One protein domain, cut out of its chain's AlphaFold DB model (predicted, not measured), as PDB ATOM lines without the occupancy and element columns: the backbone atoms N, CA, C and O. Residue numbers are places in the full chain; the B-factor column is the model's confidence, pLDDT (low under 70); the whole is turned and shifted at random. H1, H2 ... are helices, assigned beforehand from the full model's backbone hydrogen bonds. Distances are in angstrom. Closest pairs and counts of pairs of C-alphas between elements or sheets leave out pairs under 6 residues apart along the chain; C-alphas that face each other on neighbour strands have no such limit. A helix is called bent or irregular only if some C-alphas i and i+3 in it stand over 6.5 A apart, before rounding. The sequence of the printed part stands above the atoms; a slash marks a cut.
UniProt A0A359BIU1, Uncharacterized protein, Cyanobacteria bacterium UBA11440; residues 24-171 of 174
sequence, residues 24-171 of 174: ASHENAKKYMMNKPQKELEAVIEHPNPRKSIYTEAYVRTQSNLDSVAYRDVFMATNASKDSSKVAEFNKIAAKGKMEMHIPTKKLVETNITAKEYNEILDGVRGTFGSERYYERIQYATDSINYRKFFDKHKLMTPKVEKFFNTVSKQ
ATOM      1  N   ALA A  24      79.156  12.972  24.617       79.88
ATOM      2  CA  ALA A  24      77.996  12.126  24.913       79.88
ATOM      3  C   ALA A  24      78.241  10.684  24.476       79.88
ATOM      4  O   ALA A  24      79.010  10.441  23.540       79.88
ATOM      5  N   SER A  25      77.528   9.742  25.093       86.44
ATOM      6  CA  SER A  25      77.597   8.313  24.748       86.44
ATOM      7  C   SER A  25      77.507   8.063  23.234       86.44
ATOM      8  O   SER A  25      78.252   7.251  22.691       86.44
ATOM      9  N   HIS A  26      76.665   8.819  22.512       88.06
ATOM     10  CA  HIS A  26      76.573   8.759  21.045       88.06
ATOM     11  C   HIS A  26      77.861   9.163  20.323       88.06
ATOM     12  O   HIS A  26      78.243   8.521  19.345       88.06
ATOM     13  N   GLU A  27      78.526  10.231  20.758       89.62
ATOM     14  CA  GLU A  27      79.777  10.688  20.145       89.62
ATOM     15  C   GLU A  27      80.922   9.723  20.438       89.62
ATOM     16  O   GLU A  27      81.701   9.399  19.539       89.62
ATOM     17  N   ASN A  28      80.997   9.228  21.675       91.56
ATOM     18  CA  ASN A  28      81.960   8.203  22.060       91.56
ATOM     19  C   ASN A  28      81.734   6.911  21.270       91.56
ATOM     20  O   ASN A  28      82.698   6.344  20.760       91.56
ATOM     21  N   ALA A  29      80.480   6.495  21.073       92.25
ATOM     22  CA  ALA A  29      80.145   5.340  20.247       92.25
ATOM     23  C   ALA A  29      80.609   5.527  18.797       92.25
ATOM     24  O   ALA A  29      81.292   4.657  18.265       92.25
ATOM     25  N   LYS A  30      80.326   6.681  18.173       93.00
ATOM     26  CA  LYS A  30      80.805   6.979  16.809       93.00
ATOM     27  C   LYS A  30      82.328   6.900  16.704       93.00
ATOM     28  O   LYS A  30      82.839   6.303  15.761       93.00
ATOM     29  N   LYS A  31      83.051   7.476  17.670       94.44
ATOM     30  CA  LYS A  31      84.523   7.462  17.695       94.44
ATOM     31  C   LYS A  31      85.073   6.053  17.908       94.44
ATOM     32  O   LYS A  31      85.936   5.618  17.157       94.44
ATOM     33  N   TYR A  32      84.567   5.326  18.903       95.56
ATOM     34  CA  TYR A  32      85.050   3.987  19.244       95.56
ATOM     35  C   TYR A  32      84.756   2.962  18.138       95.56
ATOM     36  O   TYR A  32      85.575   2.093  17.839       95.56
ATOM     37  N   MET A  33      83.596   3.082  17.493       95.62
ATOM     38  CA  MET A  33      83.127   2.147  16.472       95.62
ATOM     39  C   MET A  33      83.541   2.539  15.046       95.62
ATOM     40  O   MET A  33      83.160   1.842  14.113       95.62
ATOM     41  N   MET A  34      84.318   3.614  14.847       93.94
ATOM     42  CA  MET A  34      84.618   4.170  13.514       93.94
ATOM     43  C   MET A  34      85.238   3.167  12.525       93.94
ATOM     44  O   MET A  34      85.049   3.294  11.322       93.94
ATOM     45  N   ASN A  35      85.960   2.167  13.039       93.62
ATOM     46  CA  ASN A  35      86.613   1.119  12.247       93.62
ATOM     47  C   ASN A  35      85.878  -0.235  12.324       93.62
ATOM     48  O   ASN A  35      86.424  -1.258  11.913       93.62
ATOM     49  N   LYS A  36      84.672  -0.269  12.899       93.94
ATOM     50  CA  LYS A  36      83.813  -1.458  12.993       93.94
ATOM     51  C   LYS A  36      82.698  -1.384  11.937       93.94
ATOM     52  O   LYS A  36      82.426  -0.304  11.416       93.94
ATOM     53  N   PRO A  37      82.039  -2.507  11.597       95.19
ATOM     54  CA  PRO A  37      80.934  -2.498  10.641       95.19
ATOM     55  C   PRO A  37      79.827  -1.509  11.038       95.19
ATOM     56  O   PRO A  37      79.391  -1.493  12.187       95.19
ATOM     57  N   GLN A  38      79.308  -0.748  10.070       90.50
ATOM     58  CA  GLN A  38      78.247   0.249  10.288       90.50
ATOM     59  C   GLN A  38      77.011  -0.339  10.996       90.50
ATOM     60  O   GLN A  38      76.451   0.279  11.897       90.50
ATOM     61  N   LYS A  39      76.639  -1.582  10.666       91.88
ATOM     62  CA  LYS A  39      75.540  -2.301  11.327       91.88
ATOM     63  C   LYS A  39      75.771  -2.500  12.833       91.88
ATOM     64  O   LYS A  39      74.814  -2.515  13.600       91.88
ATOM     65  N   GLU A  40      77.021  -2.661  13.275       91.75
ATOM     66  CA  GLU A  40      77.334  -2.735  14.708       91.75
ATOM     67  C   GLU A  40      77.198  -1.366  15.380       91.75
ATOM     68  O   GLU A  40      76.700  -1.294  16.500       91.75
ATOM     69  N   LEU A  41      77.589  -0.279  14.703       92.69
ATOM     70  CA  LEU A  41      77.376   1.079  15.208       92.69
ATOM     71  C   LEU A  41      75.881   1.381  15.385       92.69
ATOM     72  O   LEU A  41      75.491   1.903  16.425       92.69
ATOM     73  N   GLU A  42      75.042   1.006  14.423       90.12
ATOM     74  CA  GLU A  42      73.579   1.154  14.509       90.12
ATOM     75  C   GLU A  42      72.957   0.294  15.616       90.12
ATOM     76  O   GLU A  42      71.973   0.688  16.231       90.12
ATOM     77  N   ALA A  43      73.541  -0.869  15.919       88.94
ATOM     78  CA  ALA A  43      73.110  -1.677  17.059       88.94
ATOM     79  C   ALA A  43      73.498  -1.047  18.410       88.94
ATOM     80  O   ALA A  43      72.814  -1.265  19.412       88.94
ATOM     81  N   VAL A  44      74.588  -0.270  18.450       90.44
ATOM     82  CA  VAL A  44      75.012   0.475  19.645       90.44
ATOM     83  C   VAL A  44      74.172   1.735  19.830       90.44
ATOM     84  O   VAL A  44      73.661   1.972  20.927       90.44
ATOM     85  N   ILE A  45      74.015   2.520  18.764       87.81
ATOM     86  CA  ILE A  45      73.289   3.788  18.745       87.81
ATOM     87  C   ILE A  45      71.812   3.522  18.478       87.81
ATOM     88  O   ILE A  45      71.385   3.356  17.340       87.81
ATOM     89  N   GLU A  46      70.998   3.552  19.530       70.88
ATOM     90  CA  GLU A  46      69.550   3.603  19.340       70.88
ATOM     91  C   GLU A  46      69.172   5.026  18.903       70.88
ATOM     92  O   GLU A  46      69.514   6.006  19.573       70.88
ATOM     93  N   HIS A  47      68.485   5.155  17.767       60.50
ATOM     94  CA  HIS A  47      67.882   6.421  17.366       60.50
ATOM     95  C   HIS A  47      66.613   6.637  18.208       60.50
ATOM     96  O   HIS A  47      65.656   5.872  18.048       60.50
ATOM     97  N   PRO A  48      66.565   7.632  19.115       53.44
ATOM     98  CA  PRO A  48      65.362   7.887  19.895       53.44
ATOM     99  C   PRO A  48      64.203   8.237  18.958       53.44
ATOM    100  O   PRO A  48      64.345   9.056  18.049       53.44
ATOM    101  N   ASN A  49      63.037   7.632  19.188       50.62
ATOM    102  CA  ASN A  49      61.810   8.047  18.516       50.62
ATOM    103  C   ASN A  49      61.495   9.497  18.947       50.62
ATOM    104  O   ASN A  49      61.280   9.723  20.141       50.62
ATOM    105  N   PRO A  50      61.431  10.473  18.021       46.78
ATOM    106  CA  PRO A  50      61.343  11.900  18.349       46.78
ATOM    107  C   PRO A  50      60.047  12.316  19.069       46.78
ATOM    108  O   PRO A  50      59.920  13.460  19.489       46.78
ATOM    109  N   ARG A  51      59.068  11.413  19.226       48.19
ATOM    110  CA  ARG A  51      57.762  11.689  19.858       48.19
ATOM    111  C   ARG A  51      57.673  11.316  21.340       48.19
ATOM    112  O   ARG A  51      56.581  11.304  21.902       48.19
ATOM    113  N   LYS A  52      58.783  10.950  21.974       46.38
ATOM    114  CA  LYS A  52      58.794  10.372  23.320       46.38
ATOM    115  C   LYS A  52      59.874  11.071  24.151       46.38
ATOM    116  O   LYS A  52      60.968  11.290  23.642       46.38
ATOM    117  N   SER A  53      59.583  11.423  25.409       46.59
ATOM    118  CA  SER A  53      60.510  12.089  26.353       46.59
ATOM    119  C   SER A  53      61.658  11.166  26.820       46.59
ATOM    120  O   SER A  53      61.935  11.038  28.007       46.59
ATOM    121  N   ILE A  54      62.289  10.461  25.880       57.72
ATOM    122  CA  ILE A  54      63.125   9.270  26.090       57.72
ATOM    123  C   ILE A  54      64.584   9.563  25.695       57.72
ATOM    124  O   ILE A  54      65.380   8.662  25.460       57.72
ATOM    125  N   TYR A  55      64.982  10.837  25.634       64.19
ATOM    126  CA  TYR A  55      66.377  11.191  25.350       64.19
ATOM    127  C   TYR A  55      67.319  10.573  26.387       64.19
ATOM    128  O   TYR A  55      68.289   9.920  26.007       64.19
ATOM    129  N   THR A  56      66.980  10.650  27.676       72.31
ATOM    130  CA  THR A  56      67.791  10.049  28.738       72.31
ATOM    131  C   THR A  56      67.943   8.535  28.598       72.31
ATOM    132  O   THR A  56      69.055   8.022  28.697       72.31
ATOM    133  N   GLU A  57      66.860   7.799  28.324       77.81
ATOM    134  CA  GLU A  57      66.952   6.338  28.185       77.81
ATOM    135  C   GLU A  57      67.746   5.931  26.940       77.81
ATOM    136  O   GLU A  57      68.435   4.910  26.962       77.81
ATOM    137  N   ALA A  58      67.670   6.719  25.861       80.44
ATOM    138  CA  ALA A  58      68.435   6.469  24.645       80.44
ATOM    139  C   ALA A  58      69.941   6.637  24.886       80.44
ATOM    140  O   ALA A  58      70.731   5.797  24.449       80.44
ATOM    141  N   TYR A  59      70.342   7.671  25.628       84.00
ATOM    142  CA  TYR A  59      71.739   7.876  26.002       84.00
ATOM    143  C   TYR A  59      72.256   6.785  26.948       84.00
ATOM    144  O   TYR A  59      73.284   6.174  26.666       84.00
ATOM    145  N   VAL A  60      71.508   6.464  28.008       87.12
ATOM    146  CA  VAL A  60      71.845   5.378  28.951       87.12
ATOM    147  C   VAL A  60      71.978   4.040  28.228       87.12
ATOM    148  O   VAL A  60      72.909   3.274  28.474       87.12
ATOM    149  N   ARG A  61      71.066   3.748  27.298       87.44
ATOM    150  CA  ARG A  61      71.141   2.531  26.494       87.44
ATOM    151  C   ARG A  61      72.342   2.531  25.566       87.44
ATOM    152  O   ARG A  61      73.010   1.508  25.471       87.44
ATOM    153  N   THR A  62      72.600   3.652  24.897       90.25
ATOM    154  CA  THR A  62      73.772   3.795  24.032       90.25
ATOM    155  C   THR A  62      75.046   3.556  24.836       90.25
ATOM    156  O   THR A  62      75.897   2.801  24.377       90.25
ATOM    157  N   GLN A  63      75.142   4.101  26.055       91.81
ATOM    158  CA  GLN A  63      76.270   3.848  26.953       91.81
ATOM    159  C   GLN A  63      76.401   2.361  27.289       91.81
ATOM    160  O   GLN A  63      77.460   1.787  27.078       91.81
ATOM    161  N   SER A  64      75.324   1.711  27.735       91.81
ATOM    162  CA  SER A  64      75.381   0.295  28.122       91.81
ATOM    163  C   SER A  64      75.734  -0.627  26.943       91.81
ATOM    164  O   SER A  64      76.520  -1.568  27.076       91.81
ATOM    165  N   ASN A  65      75.206  -0.334  25.750       92.31
ATOM    166  CA  ASN A  65      75.567  -1.052  24.529       92.31
ATOM    167  C   ASN A  65      77.040  -0.829  24.159       92.31
ATOM    168  O   ASN A  65      77.732  -1.784  23.795       92.31
ATOM    169  N   LEU A  66      77.513   0.418  24.251       94.38
ATOM    170  CA  LEU A  66      78.902   0.776  23.992       94.38
ATOM    171  C   LEU A  66      79.835   0.044  24.961       94.38
ATOM    172  O   LEU A  66      80.757  -0.622  24.500       94.38
ATOM    173  N   ASP A  67      79.554   0.088  26.264       94.62
ATOM    174  CA  ASP A  67      80.317  -0.604  27.306       94.62
ATOM    175  C   ASP A  67      80.401  -2.105  27.023       94.62
ATOM    176  O   ASP A  67      81.489  -2.685  27.028       94.62
ATOM    177  N   SER A  68      79.272  -2.731  26.683       93.94
ATOM    178  CA  SER A  68      79.224  -4.151  26.325       93.94
ATOM    179  C   SER A  68      80.136  -4.492  25.145       93.94
ATOM    180  O   SER A  68      80.922  -5.441  25.225       93.94
ATOM    181  N   VAL A  69      80.097  -3.705  24.064       94.94
ATOM    182  CA  VAL A  69      80.975  -3.917  22.902       94.94
ATOM    183  C   VAL A  69      82.440  -3.694  23.269       94.94
ATOM    184  O   VAL A  69      83.298  -4.500  22.904       94.94
ATOM    185  N   ALA A  70      82.729  -2.629  24.007       96.50
ATOM    186  CA  ALA A  70      84.087  -2.234  24.325       96.50
ATOM    187  C   ALA A  70      84.767  -3.252  25.255       96.50
ATOM    188  O   ALA A  70      85.866  -3.736  24.977       96.50
ATOM    189  N   TYR A  71      84.083  -3.677  26.318       96.56
ATOM    190  CA  TYR A  71      84.603  -4.710  27.213       96.56
ATOM    191  C   TYR A  71      84.613  -6.098  26.568       96.56
ATOM    192  O   TYR A  71      85.459  -6.923  26.928       96.56
ATOM    193  N   ARG A  72      83.744  -6.361  25.580       96.19
ATOM    194  CA  ARG A  72      83.826  -7.578  24.761       96.19
ATOM    195  C   ARG A  72      85.128  -7.602  23.970       96.19
ATOM    196  O   ARG A  72      85.770  -8.645  23.949       96.19
ATOM    197  N   ASP A  73      85.563  -6.486  23.386       96.81
ATOM    198  CA  ASP A  73      86.853  -6.427  22.683       96.81
ATOM    199  C   ASP A  73      88.020  -6.780  23.624       96.81
ATOM    200  O   ASP A  73      88.910  -7.554  23.260       96.81
ATOM    201  N   VAL A  74      87.977  -6.294  24.871       97.50
ATOM    202  CA  VAL A  74      88.958  -6.654  25.909       97.50
ATOM    203  C   VAL A  74      88.891  -8.146  26.238       97.50
ATOM    204  O   VAL A  74      89.927  -8.806  26.327       97.50
ATOM    205  N   PHE A  75      87.689  -8.705  26.388       97.56
ATOM    206  CA  PHE A  75      87.492 -10.122  26.698       97.56
ATOM    207  C   PHE A  75      87.971 -11.040  25.564       97.56
ATOM    208  O   PHE A  75      88.652 -12.035  25.826       97.56
ATOM    209  N   MET A  76      87.692 -10.672  24.312       96.12
ATOM    210  CA  MET A  76      88.129 -11.395  23.113       96.12
ATOM    211  C   MET A  76      89.654 -11.401  22.949       96.12
ATOM    212  O   MET A  76      90.201 -12.342  22.379       96.12
ATOM    213  N   ALA A  77      90.360 -10.417  23.516       95.31
ATOM    214  CA  ALA A  77      91.823 -10.406  23.571       95.31
ATOM    215  C   ALA A  77      92.415 -11.399  24.598       95.31
ATOM    216  O   ALA A  77      93.640 -11.517  24.708       95.31
ATOM    217  N   THR A  78      91.576 -12.109  25.357       95.69
ATOM    218  CA  THR A  78      91.988 -13.137  26.324       95.69
ATOM    219  C   THR A  78      91.703 -14.547  25.803       95.69
ATOM    220  O   THR A  78      90.793 -14.764  25.004       95.69
ATOM    221  N   ASN A  79      92.412 -15.548  26.337       92.69
ATOM    222  CA  ASN A  79      92.124 -16.959  26.045       92.69
ATOM    223  C   ASN A  79      90.774 -17.435  26.615       92.69
ATOM    224  O   ASN A  79      90.258 -18.462  26.180       92.69
ATOM    225  N   ALA A  80      90.189 -16.698  27.566       93.94
ATOM    226  CA  ALA A  80      88.912 -17.040  28.186       93.94
ATOM    227  C   ALA A  80      87.710 -16.874  27.244       93.94
ATOM    228  O   ALA A  80      86.667 -17.467  27.497       93.94
ATOM    229  N   SER A  81      87.866 -16.145  26.137       94.12
ATOM    230  CA  SER A  81      86.849 -16.023  25.085       94.12
ATOM    231  C   SER A  81      86.498 -17.348  24.398       94.12
ATOM    232  O   SER A  81      85.436 -17.467  23.795       94.12
ATOM    233  N   LYS A  82      87.367 -18.361  24.514       95.19
ATOM    234  CA  LYS A  82      87.145 -19.713  23.979       95.19
ATOM    235  C   LYS A  82      86.366 -20.620  24.936       95.19
ATOM    236  O   LYS A  82      85.984 -21.721  24.557       95.19
ATOM    237  N   ASP A  83      86.152 -20.181  26.174       96.88
ATOM    238  CA  ASP A  83      85.411 -20.925  27.185       96.88
ATOM    239  C   ASP A  83      83.941 -20.491  27.162       96.88
ATOM    240  O   ASP A  83      83.594 -19.378  27.561       96.88
ATOM    241  N   SER A  84      83.065 -21.389  26.707       94.94
ATOM    242  CA  SER A  84      81.632 -21.122  26.561       94.94
ATOM    243  C   SER A  84      80.952 -20.729  27.876       94.94
ATOM    244  O   SER A  84      80.029 -19.911  27.865       94.94
ATOM    245  N   SER A  85      81.424 -21.240  29.018       96.00
ATOM    246  CA  SER A  85      80.884 -20.883  30.333       96.00
ATOM    247  C   SER A  85      81.232 -19.441  30.705       96.00
ATOM    248  O   SER A  85      80.366 -18.689  31.163       96.00
ATOM    249  N   LYS A  86      82.470 -19.017  30.421       95.94
ATOM    250  CA  LYS A  86      82.927 -17.640  30.650       95.94
ATOM    251  C   LYS A  86      82.267 -16.668  29.681       95.94
ATOM    252  O   LYS A  86      81.877 -15.587  30.106       95.94
ATOM    253  N   VAL A  87      82.071 -17.064  28.423       95.06
ATOM    254  CA  VAL A  87      81.296 -16.287  27.439       95.06
ATOM    255  C   VAL A  87      79.859 -16.082  27.928       95.06
ATOM    256  O   VAL A  87      79.354 -14.959  27.909       95.06
ATOM    257  N   ALA A  88      79.203 -17.138  28.416       94.38
ATOM    258  CA  ALA A  88      77.843 -17.038  28.937       94.38
ATOM    259  C   ALA A  88      77.767 -16.133  30.177       94.38
ATOM    260  O   ALA A  88      76.844 -15.329  30.297       94.38
ATOM    261  N   GLU A  89      78.733 -16.226  31.095       94.69
ATOM    262  CA  GLU A  89      78.801 -15.342  32.262       94.69
ATOM    263  C   GLU A  89      79.090 -13.884  31.873       94.69
ATOM    264  O   GLU A  89      78.438 -12.985  32.402       94.69
ATOM    265  N   PHE A  90      79.989 -13.645  30.917       94.38
ATOM    266  CA  PHE A  90      80.277 -12.310  30.393       94.38
ATOM    267  C   PHE A  90      79.022 -11.669  29.783       94.38
ATOM    268  O   PHE A  90      78.653 -10.549  30.133       94.38
ATOM    269  N   ASN A  91      78.300 -12.408  28.936       91.19
ATOM    270  CA  ASN A  91      77.080 -11.916  28.290       91.19
ATOM    271  C   ASN A  91      75.941 -11.655  29.291       91.19
ATOM    272  O   ASN A  91      75.104 -10.782  29.059       91.19
ATOM    273  N   LYS A  92      75.924 -12.350  30.439       90.81
ATOM    274  CA  LYS A  92      74.973 -12.052  31.522       90.81
ATOM    275  C   LYS A  92      75.188 -10.667  32.128       90.81
ATOM    276  O   LYS A  92      74.236 -10.126  32.678       90.81
ATOM    277  N   ILE A  93      76.384 -10.080  32.041       89.38
ATOM    278  CA  ILE A  93      76.645  -8.725  32.555       89.38
ATOM    279  C   ILE A  93      75.848  -7.701  31.745       89.38
ATOM    280  O   ILE A  93      75.100  -6.927  32.332       89.38
ATOM    281  N   ALA A  94      75.893  -7.797  30.413       78.25
ATOM    282  CA  ALA A  94      75.059  -6.977  29.531       78.25
ATOM    283  C   ALA A  94      73.552  -7.191  29.795       78.25
ATOM    284  O   ALA A  94      72.750  -6.266  29.685       78.25
ATOM    285  N   ALA A  95      73.159  -8.409  30.193       71.56
ATOM    286  CA  ALA A  95      71.772  -8.750  30.509       71.56
ATOM    287  C   ALA A  95      71.303  -8.296  31.908       71.56
ATOM    288  O   ALA A  95      70.109  -8.054  32.085       71.56
ATOM    289  N   LYS A  96      72.208  -8.133  32.892       65.50
ATOM    290  CA  LYS A  96      71.892  -7.563  34.225       65.50
ATOM    291  C   LYS A  96      71.348  -6.135  34.131       65.50
ATOM    292  O   LYS A  96      70.645  -5.671  35.029       65.50
ATOM    293  N   GLY A  97      71.534  -5.510  32.978       58.09
ATOM    294  CA  GLY A  97      70.532  -4.645  32.391       58.09
ATOM    295  C   GLY A  97      70.675  -3.183  32.764       58.09
ATOM    296  O   GLY A  97      71.323  -2.800  33.734       58.09
ATOM    297  N   LYS A  98      69.950  -2.390  31.990       67.12
ATOM    298  CA  LYS A  98      69.891  -0.930  32.025       67.12
ATOM    299  C   LYS A  98      69.518  -0.410  33.405       67.12
ATOM    300  O   LYS A  98      68.716  -1.031  34.104       67.12
ATOM    301  N   MET A  99      70.098   0.715  33.775       74.00
ATOM    302  CA  MET A  99      69.725   1.491  34.946       74.00
ATOM    303  C   MET A  99      68.214   1.700  35.068       74.00
ATOM    304  O   MET A  99      67.508   1.878  34.077       74.00
ATOM    305  N   GLU A 100      67.734   1.718  36.309       75.75
ATOM    306  CA  GLU A 100      66.371   2.136  36.620       75.75
ATOM    307  C   GLU A 100      66.318   3.664  36.702       75.75
ATOM    308  O   GLU A 100      66.926   4.261  37.587       75.75
ATOM    309  N   MET A 101      65.569   4.300  35.798       73.38
ATOM    310  CA  MET A 101      65.472   5.764  35.709       73.38
ATOM    311  C   MET A 101      64.993   6.424  37.010       73.38
ATOM    312  O   MET A 101      65.437   7.516  37.348       73.38
ATOM    313  N   HIS A 102      64.122   5.756  37.769       76.50
ATOM    314  CA  HIS A 102      63.605   6.275  39.038       76.50
ATOM    315  C   HIS A 102      64.590   6.129  40.207       76.50
ATOM    316  O   HIS A 102      64.495   6.884  41.171       76.50
ATOM    317  N   ILE A 103      65.531   5.178  40.133       82.94
ATOM    318  CA  ILE A 103      66.569   4.972  41.156       82.94
ATOM    319  C   ILE A 103      67.910   4.649  40.468       82.94
ATOM    320  O   ILE A 103      68.367   3.501  40.488       82.94
ATOM    321  N   PRO A 104      68.576   5.660  39.874       80.75
ATOM    322  CA  PRO A 104      69.779   5.476  39.055       80.75
ATOM    323  C   PRO A 104      70.906   4.701  39.738       80.75
ATOM    324  O   PRO A 104      71.639   3.941  39.110       80.75
ATOM    325  N   THR A 105      71.023   4.858  41.055       87.62
ATOM    326  CA  THR A 105      72.099   4.289  41.866       87.62
ATOM    327  C   THR A 105      71.816   2.875  42.369       87.62
ATOM    328  O   THR A 105      72.726   2.243  42.897       87.62
ATOM    329  N   LYS A 106      70.600   2.334  42.195       89.06
ATOM    330  CA  LYS A 106      70.235   1.002  42.708       89.06
ATOM    331  C   LYS A 106      71.169  -0.086  42.178       89.06
ATOM    332  O   LYS A 106      71.762  -0.827  42.954       89.06
ATOM    333  N   LYS A 107      71.377  -0.117  40.859       86.38
ATOM    334  CA  LYS A 107      72.272  -1.095  40.221       86.38
ATOM    335  C   LYS A 107      73.735  -0.884  40.585       86.38
ATOM    336  O   LYS A 107      74.475  -1.856  40.689       86.38
ATOM    337  N   LEU A 108      74.136   0.362  40.839       89.12
ATOM    338  CA  LEU A 108      75.464   0.668  41.357       89.12
ATOM    339  C   LEU A 108      75.665   0.048  42.750       89.12
ATOM    340  O   LEU A 108      76.699  -0.567  42.998       89.12
ATOM    341  N   VAL A 109      74.669   0.135  43.636       89.69
ATOM    342  CA  VAL A 109      74.704  -0.510  44.963       89.69
ATOM    343  C   VAL A 109      74.758  -2.037  44.839       89.69
ATOM    344  O   VAL A 109      75.562  -2.681  45.514       89.69
ATOM    345  N   GLU A 110      73.983  -2.622  43.921       89.56
ATOM    346  CA  GLU A 110      73.985  -4.069  43.639       89.56
ATOM    347  C   GLU A 110      75.341  -4.592  43.137       89.56
ATOM    348  O   GLU A 110      75.607  -5.795  43.210       89.56
ATOM    349  N   THR A 111      76.238  -3.709  42.679       86.25
ATOM    350  CA  THR A 111      77.603  -4.118  42.335       86.25
ATOM    351  C   THR A 111      78.421  -4.535  43.553       86.25
ATOM    352  O   THR A 111      79.447  -5.178  43.357       86.25
ATOM    353  N   ASN A 112      78.000  -4.252  44.793       87.62
ATOM    354  CA  ASN A 112      78.747  -4.543  46.026       87.62
ATOM    355  C   ASN A 112      80.103  -3.804  46.079       87.62
ATOM    356  O   ASN A 112      81.164  -4.424  46.214       87.62
ATOM    357  N   ILE A 113      80.074  -2.487  45.856       86.38
ATOM    358  CA  ILE A 113      81.186  -1.561  46.135       86.38
ATOM    359  C   ILE A 113      81.117  -1.044  47.575       86.38
ATOM    360  O   ILE A 113      80.077  -1.115  48.229       86.38
ATOM    361  N   THR A 114      82.227  -0.517  48.082       88.88
ATOM    362  CA  THR A 114      82.271   0.096  49.416       88.88
ATOM    363  C   THR A 114      81.542   1.443  49.449       88.88
ATOM    364  O   THR A 114      81.418   2.123  48.433       88.88
ATOM    365  N   ALA A 115      81.123   1.888  50.640       89.56
ATOM    366  CA  ALA A 115      80.529   3.217  50.819       89.56
ATOM    367  C   ALA A 115      81.471   4.353  50.374       89.56
ATOM    368  O   ALA A 115      81.022   5.364  49.843       89.56
ATOM    369  N   LYS A 116      82.788   4.169  50.548       88.69
ATOM    370  CA  LYS A 116      83.800   5.114  50.066       88.69
ATOM    371  C   LYS A 116      83.772   5.225  48.538       88.69
ATOM    372  O   LYS A 116      83.639   6.324  48.020       88.69
ATOM    373  N   GLU A 117      83.859   4.093  47.842       88.62
ATOM    374  CA  GLU A 117      83.809   4.031  46.374       88.62
ATOM    375  C   GLU A 117      82.493   4.597  45.827       88.62
ATOM    376  O   GLU A 117      82.488   5.330  44.842       88.62
ATOM    377  N   TYR A 118      81.377   4.298  46.495       90.38
ATOM    378  CA  TYR A 118      80.071   4.854  46.156       90.38
ATOM    379  C   TYR A 118      80.071   6.388  46.219       90.38
ATOM    380  O   TYR A 118      79.664   7.040  45.260       90.38
ATOM    381  N   ASN A 119      80.582   6.964  47.310       90.31
ATOM    382  CA  ASN A 119      80.657   8.415  47.476       90.31
ATOM    383  C   ASN A 119      81.596   9.067  46.451       90.31
ATOM    384  O   ASN A 119      81.224  10.072  45.858       90.31
ATOM    385  N   GLU A 120      82.757   8.469  46.168       89.31
ATOM    386  CA  GLU A 120      83.687   8.973  45.143       89.31
ATOM    387  C   GLU A 120      83.037   9.037  43.748       89.31
ATOM    388  O   GLU A 120      83.253   9.990  42.994       89.31
ATOM    389  N   ILE A 121      82.201   8.049  43.409       89.75
ATOM    390  CA  ILE A 121      81.435   8.038  42.155       89.75
ATOM    391  C   ILE A 121      80.382   9.149  42.154       89.75
ATOM    392  O   ILE A 121      80.279   9.883  41.168       89.75
ATOM    393  N   LEU A 122      79.622   9.295  43.245       89.00
ATOM    394  CA  LEU A 122      78.591  10.331  43.360       89.00
ATOM    395  C   LEU A 122      79.171  11.747  43.312       89.00
ATOM    396  O   LEU A 122      78.629  12.609  42.617       89.00
ATOM    397  N   ASP A 123      80.299  11.975  43.976       88.50
ATOM    398  CA  ASP A 123      81.017  13.246  43.923       88.50
ATOM    399  C   ASP A 123      81.490  13.550  42.494       88.50
ATOM    400  O   ASP A 123      81.357  14.681  42.018       88.50
ATOM    401  N   GLY A 124      81.949  12.529  41.761       84.19
ATOM    402  CA  GLY A 124      82.365  12.650  40.362       84.19
ATOM    403  C   GLY A 124      81.239  12.995  39.376       84.19
ATOM    404  O   GLY A 124      81.517  13.531  38.300       84.19
ATOM    405  N   VAL A 125      79.974  12.730  39.719       86.06
ATOM    406  CA  VAL A 125      78.808  13.056  38.867       86.06
ATOM    407  C   VAL A 125      77.979  14.229  39.372       86.06
ATOM    408  O   VAL A 125      77.029  14.635  38.698       86.06
ATOM    409  N   ARG A 126      78.340  14.809  40.519       84.44
ATOM    410  CA  ARG A 126      77.560  15.855  41.191       84.44
ATOM    411  C   ARG A 126      77.231  17.047  40.292       84.44
ATOM    412  O   ARG A 126      76.113  17.551  40.329       84.44
ATOM    413  N   GLY A 127      78.170  17.457  39.436       80.31
ATOM    414  CA  GLY A 127      77.978  18.557  38.479       80.31
ATOM    415  C   GLY A 127      76.990  18.265  37.341       80.31
ATOM    416  O   GLY A 127      76.687  19.158  36.560       80.31
ATOM    417  N   THR A 128      76.492  17.032  37.240       81.44
ATOM    418  CA  THR A 128      75.558  16.591  36.195       81.44
ATOM    419  C   THR A 128      74.195  16.172  36.747       81.44
ATOM    420  O   THR A 128      73.345  15.744  35.965       81.44
ATOM    421  N   PHE A 129      73.960  16.281  38.064       80.81
ATOM    422  CA  PHE A 129      72.704  15.852  38.690       80.81
ATOM    423  C   PHE A 129      71.473  16.440  37.989       80.81
ATOM    424  O   PHE A 129      71.412  17.631  37.699       80.81
ATOM    425  N   GLY A 130      70.492  15.579  37.710       73.31
ATOM    426  CA  GLY A 130      69.252  15.951  37.023       73.31
ATOM    427  C   GLY A 130      69.349  16.035  35.494       73.31
ATOM    428  O   GLY A 130      68.309  16.093  34.850       73.31
ATOM    429  N   SER A 131      70.550  15.985  34.907       81.44
ATOM    430  CA  SER A 131      70.742  15.926  33.447       81.44
ATOM    431  C   SER A 131      70.845  14.491  32.933       81.44
ATOM    432  O   SER A 131      71.144  13.569  33.696       81.44
ATOM    433  N   GLU A 132      70.700  14.295  31.624       77.81
ATOM    434  CA  GLU A 132      70.918  13.007  30.958       77.81
ATOM    435  C   GLU A 132      72.308  12.431  31.256       77.81
ATOM    436  O   GLU A 132      72.463  11.225  31.461       77.81
ATOM    437  N   ARG A 133      73.302  13.315  31.396       83.12
ATOM    438  CA  ARG A 133      74.692  12.944  31.677       83.12
ATOM    439  C   ARG A 133      74.875  12.270  33.026       83.12
ATOM    440  O   ARG A 133      75.765  11.433  33.153       83.12
ATOM    441  N   TYR A 134      74.040  12.582  34.014       86.94
ATOM    442  CA  TYR A 134      74.083  11.882  35.296       86.94
ATOM    443  C   TYR A 134      73.757  10.396  35.126       86.94
ATOM    444  O   TYR A 134      74.489   9.538  35.619       86.94
ATOM    445  N   TYR A 135      72.704  10.091  34.371       86.62
ATOM    446  CA  TYR A 135      72.280   8.716  34.133       86.62
ATOM    447  C   TYR A 135      73.295   7.965  33.260       86.62
ATOM    448  O   TYR A 135      73.641   6.829  33.566       86.62
ATOM    449  N   GLU A 136      73.855   8.600  32.227       87.81
ATOM    450  CA  GLU A 136      74.947   8.005  31.435       87.81
ATOM    451  C   GLU A 136      76.157   7.648  32.303       87.81
ATOM    452  O   GLU A 136      76.682   6.537  32.238       87.81
ATOM    453  N   ARG A 137      76.587   8.577  33.159       89.75
ATOM    454  CA  ARG A 137      77.775   8.400  33.998       89.75
ATOM    455  C   ARG A 137      77.595   7.319  35.057       89.75
ATOM    456  O   ARG A 137      78.523   6.544  35.290       89.75
ATOM    457  N   ILE A 138      76.413   7.228  35.666       90.69
ATOM    458  CA  ILE A 138      76.113   6.143  36.607       90.69
ATOM    459  C   ILE A 138      75.993   4.794  35.868       90.69
ATOM    460  O   ILE A 138      76.431   3.778  36.416       90.69
ATOM    461  N   GLN A 139      75.490   4.764  34.623       91.19
ATOM    462  CA  GLN A 139      75.451   3.543  33.803       91.19
ATOM    463  C   GLN A 139      76.873   3.062  33.520       91.19
ATOM    464  O   GLN A 139      77.212   1.931  33.860       91.19
ATOM    465  N   TYR A 140      77.716   3.961  33.008       92.25
ATOM    466  CA  TYR A 140      79.121   3.688  32.727       92.25
ATOM    467  C   TYR A 140      79.868   3.177  33.962       92.25
ATOM    468  O   TYR A 140      80.582   2.177  33.883       92.25
ATOM    469  N   ALA A 141      79.699   3.824  35.121       91.94
ATOM    470  CA  ALA A 141      80.341   3.376  36.355       91.94
ATOM    471  C   ALA A 141      79.894   1.961  36.742       91.94
ATOM    472  O   ALA A 141      80.730   1.107  37.042       91.94
ATOM    473  N   THR A 142      78.585   1.706  36.691       91.81
ATOM    474  CA  THR A 142      77.992   0.404  37.025       91.81
ATOM    475  C   THR A 142      78.535  -0.703  36.122       91.81
ATOM    476  O   THR A 142      79.001  -1.734  36.622       91.81
ATOM    477  N   ASP A 143      78.534  -0.488  34.807       92.75
ATOM    478  CA  ASP A 143      79.000  -1.477  33.834       92.75
ATOM    479  C   ASP A 143      80.511  -1.690  33.959       92.75
ATOM    480  O   ASP A 143      80.965  -2.830  34.079       92.75
ATOM    481  N   SER A 144      81.290  -0.611  34.066       92.75
ATOM    482  CA  SER A 144      82.745  -0.674  34.258       92.75
ATOM    483  C   SER A 144      83.139  -1.491  35.492       92.75
ATOM    484  O   SER A 144      84.052  -2.318  35.426       92.75
ATOM    485  N   ILE A 145      82.427  -1.317  36.611       92.50
ATOM    486  CA  ILE A 145      82.636  -2.104  37.833       92.50
ATOM    487  C   ILE A 145      82.299  -3.579  37.596       92.50
ATOM    488  O   ILE A 145      83.089  -4.455  37.955       92.50
ATOM    489  N   ASN A 146      81.139  -3.873  37.004       92.56
ATOM    490  CA  ASN A 146      80.693  -5.250  36.789       92.56
ATOM    491  C   ASN A 146      81.626  -6.020  35.847       92.56
ATOM    492  O   ASN A 146      82.003  -7.156  36.154       92.56
ATOM    493  N   TYR A 147      82.046  -5.400  34.741       94.56
ATOM    494  CA  TYR A 147      83.017  -6.001  33.835       94.56
ATOM    495  C   TYR A 147      84.363  -6.192  34.528       94.56
ATOM    496  O   TYR A 147      84.898  -7.300  34.491       94.56
ATOM    497  N   ARG A 148      84.882  -5.191  35.251       94.00
ATOM    498  CA  ARG A 148      86.146  -5.345  35.991       94.00
ATOM    499  C   ARG A 148      86.095  -6.505  36.988       94.00
ATOM    500  O   ARG A 148      86.991  -7.346  36.980       94.00
ATOM    501  N   LYS A 149      85.007  -6.623  37.760       92.19
ATOM    502  CA  LYS A 149      84.786  -7.753  38.681       92.19
ATOM    503  C   LYS A 149      84.810  -9.101  37.966       92.19
ATOM    504  O   LYS A 149      85.334 -10.059  38.527       92.19
ATOM    505  N   PHE A 150      84.277  -9.194  36.747       94.50
ATOM    506  CA  PHE A 150      84.375 -10.413  35.943       94.50
ATOM    507  C   PHE A 150      85.829 -10.747  35.585       94.50
ATOM    508  O   PHE A 150      86.262 -11.879  35.811       94.50
ATOM    509  N   PHE A 151      86.599  -9.774  35.086       95.12
ATOM    510  CA  PHE A 151      88.015  -9.989  34.763       95.12
ATOM    511  C   PHE A 151      88.823 -10.388  36.007       95.12
ATOM    512  O   PHE A 151      89.617 -11.327  35.934       95.12
ATOM    513  N   ASP A 152      88.586  -9.740  37.148       93.12
ATOM    514  CA  ASP A 152      89.271 -10.037  38.410       93.12
ATOM    515  C   ASP A 152      88.900 -11.428  38.945       93.12
ATOM    516  O   ASP A 152      89.781 -12.229  39.270       93.12
ATOM    517  N   LYS A 153      87.600 -11.759  38.971       93.81
ATOM    518  CA  LYS A 153      87.081 -13.064  39.419       93.81
ATOM    519  C   LYS A 153      87.721 -14.218  38.651       93.81
ATOM    520  O   LYS A 153      88.077 -15.234  39.246       93.81
ATOM    521  N   HIS A 154      87.877 -14.052  37.340       95.25
ATOM    522  CA  HIS A 154      88.448 -15.066  36.453       95.25
ATOM    523  C   HIS A 154      89.966 -14.945  36.277       95.25
ATOM    524  O   HIS A 154      90.534 -15.659  35.451       95.25
ATOM    525  N   LYS A 155      90.634 -14.076  37.053       94.69
ATOM    526  CA  LYS A 155      92.090 -13.838  37.003       94.69
ATOM    527  C   LYS A 155      92.595 -13.487  35.596       94.69
ATOM    528  O   LYS A 155      93.686 -13.883  35.191       94.69
ATOM    529  N   LEU A 156      91.792 -12.742  34.841       95.25
ATOM    530  CA  LEU A 156      92.087 -12.328  33.467       95.25
ATOM    531  C   LEU A 156      92.856 -11.002  33.402       95.25
ATOM    532  O   LEU A 156      93.391 -10.659  32.347       95.25
ATOM    533  N   MET A 157      92.932 -10.271  34.517       94.12
ATOM    534  CA  MET A 157      93.552  -8.947  34.622       94.12
ATOM    535  C   MET A 157      95.091  -9.007  34.636       94.12
ATOM    536  O   MET A 157      95.753  -8.638  35.600       94.12
ATOM    537  N   THR A 158      95.684  -9.509  33.554       94.38
ATOM    538  CA  THR A 158      97.133  -9.386  33.312       94.38
ATOM    539  C   THR A 158      97.505  -7.923  33.033       94.38
ATOM    540  O   THR A 158      96.641  -7.177  32.572       94.38
ATOM    541  N   PRO A 159      98.776  -7.496  33.172       94.25
ATOM    542  CA  PRO A 159      99.168  -6.107  32.887       94.25
ATOM    543  C   PRO A 159      98.778  -5.621  31.481       94.25
ATOM    544  O   PRO A 159      98.387  -4.469  31.289       94.25
ATOM    545  N   LYS A 160      98.833  -6.514  30.482       95.44
ATOM    546  CA  LYS A 160      98.396  -6.215  29.111       95.44
ATOM    547  C   LYS A 160      96.882  -5.996  29.038       95.44
ATOM    548  O   LYS A 160      96.442  -5.037  28.406       95.44
ATOM    549  N   VAL A 161      96.103  -6.872  29.673       95.44
ATOM    550  CA  VAL A 161      94.636  -6.771  29.713       95.44
ATOM    551  C   VAL A 161      94.210  -5.539  30.501       95.44
ATOM    552  O   VAL A 161      93.364  -4.801  30.022       95.44
ATOM    553  N   GLU A 162      94.846  -5.249  31.635       94.19
ATOM    554  CA  GLU A 162      94.567  -4.061  32.443       94.19
ATOM    555  C   GLU A 162      94.839  -2.768  31.671       94.19
ATOM    556  O   GLU A 162      94.004  -1.861  31.650       94.19
ATOM    557  N   LYS A 163      95.975  -2.686  30.967       94.19
ATOM    558  CA  LYS A 163      96.274  -1.538  30.102       94.19
ATOM    559  C   LYS A 163      95.207  -1.366  29.019       94.19
ATOM    560  O   LYS A 163      94.778  -0.238  28.769       94.19
ATOM    561  N   PHE A 164      94.777  -2.460  28.390       95.75
ATOM    562  CA  PHE A 164      93.756  -2.403  27.346       95.75
ATOM    563  C   PHE A 164      92.382  -2.018  27.913       95.75
ATOM    564  O   PHE A 164      91.764  -1.086  27.405       95.75
ATOM    565  N   PHE A 165      91.976  -2.632  29.025       95.50
ATOM    566  CA  PHE A 165      90.759  -2.315  29.769       95.50
ATOM    567  C   PHE A 165      90.701  -0.826  30.115       95.50
ATOM    568  O   PHE A 165      89.734  -0.151  29.775       95.50
ATOM    569  N   ASN A 166      91.764  -0.282  30.713       92.88
ATOM    570  CA  ASN A 166      91.838   1.132  31.081       92.88
ATOM    571  C   ASN A 166      91.824   2.064  29.860       92.88
ATOM    572  O   ASN A 166      91.276   3.162  29.933       92.88
ATOM    573  N   THR A 167      92.424   1.648  28.742       93.56
ATOM    574  CA  THR A 167      92.422   2.429  27.494       93.56
ATOM    575  C   THR A 167      91.016   2.511  26.911       93.56
ATOM    576  O   THR A 167      90.533   3.607  26.639       93.56
ATOM    577  N   VAL A 168      90.341   1.368  26.789       94.56
ATOM    578  CA  VAL A 168      88.962   1.288  26.299       94.56
ATOM    579  C   VAL A 168      88.007   2.040  27.227       94.56
ATOM    580  O   VAL A 168      87.233   2.869  26.758       94.56
ATOM    581  N   SER A 169      88.138   1.850  28.544       93.69
ATOM    582  CA  SER A 169      87.330   2.558  29.547       93.69
ATOM    583  C   SER A 169      87.412   4.074  29.358       93.69
ATOM    584  O   SER A 169      86.394   4.755  29.407       93.69
ATOM    585  N   LYS A 170      88.609   4.618  29.099       91.12
ATOM    586  CA  LYS A 170      88.793   6.058  28.857       91.12
ATOM    587  C   LYS A 170      88.134   6.541  27.566       91.12
ATOM    588  O   LYS A 170      87.666   7.671  27.535       91.12
ATOM    589  N   GLN A 171      88.120   5.723  26.514       92.19
ATOM    590  CA  GLN A 171      87.546   6.094  25.215       92.19
ATOM    591  C   GLN A 171      86.016   6.156  25.237       92.19
ATOM    592  O   GLN A 171      85.433   6.942  24.495       92.19
TER     593      GLN A 171
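This is residues 24 to 171 of the 174 residues of an uncharacterized protein of Cyanobacteria bacterium UBA11440 (UniProt A0A359BIU1). Two long helices, H3 and H8, lie side by side as the core of a helical bundle, with H5 on one side of this pair and H9 on the other, both running against it. H1 and H2 pack on H3, while H6 and H7 pack on H8 at the opposite side of the body, and little H4 lies at the turn from H3 into H5. The printed part has 148 residues, with nine named helices, H1 to H9 in chain order, and no named strand; the class is all helix. It is compact, with a radius of gyration of the C-alphas of 15.3 A, and spans 44 by 41 by 24 A.

H3, residues 55 to 76, is 31.4 A long and begins at C-alpha 55 (66.377, 11.191, 25.350). H8, residues 132 to 153, is 31.8 A long. H5, residues 84 to 96, measures 18.4 A, and H9, residues 159 to 171, 18.5 A, ending at C-alpha 171 (87.546, 6.094, 25.215). H7, residues 115 to 128, spans 20.4 A and is irregular: C-alphas 124 and 127 are 7.6 A apart. The shorter helices are H1, residues 25 to 32, beginning at C-alpha 25 (77.597, 8.313, 24.748); H2, residues 38 to 44; H4, residues 79 to 82; and H6, residues 106 to 110.

H3 is the hub, touching five helices. H3 and H8 run the same way at a shallow tilt of 22 degrees; their closest C-alphas, Val 60 and Glu 136, are 4.8 A apart. H3, H5, H8 and H9 form an up and down bundle, each running against the one before it in the chain. H9 touches residues 70 to 74 of H3, closest at the C-alphas of Val 74 and Phe 165, 6.1 A. Residues 90 to 93 of H5 touch residues 143 to 150 of H8, closest at the C-alphas of Ile 93 and Asn 146, 6.8 A. H4 and H5 touch only at the corner, and only just, with 3 pairs of C-alphas within 8 A; the C-alphas of Ser 81 and Val 87 are closest, 6.0 A. H1 touches residues 59 to 66 of H3, closest at the C-alphas of Ser 25 and Gln 63, 5.2 A. H2 touches residues 62 to 66 of H3, closest at the C-alphas of Val 44 and Asn 65, 5.1 A. H6 touches residues 138 to 142 of H8, closest at the C-alphas of Leu 108 and Thr 142, 5.0 A. H7 and H8 form a helical hairpin, opposite ways at a shallow tilt of 31 degrees; H7 touches residues 134 to 141 of H8, closest at the C-alphas of Thr 128 and Tyr 134, 5.0 A. H7 is apart from H3. Every O i to N i+4 pair is within hydrogen-bond range in H1, H2, H3, H6, H8 and H9, against 7 of 9 in H5 and 8 of 10 in H7; H4 is too short for such a pair.

The two C-alphas farthest apart, those of Arg 51 and Pro 159, are 46.9 A apart. The printed part has no cut, and no link is long. The mean pLDDT of the printed part is 87.2; residues 47 to 55 and 96 to 98 are under 70.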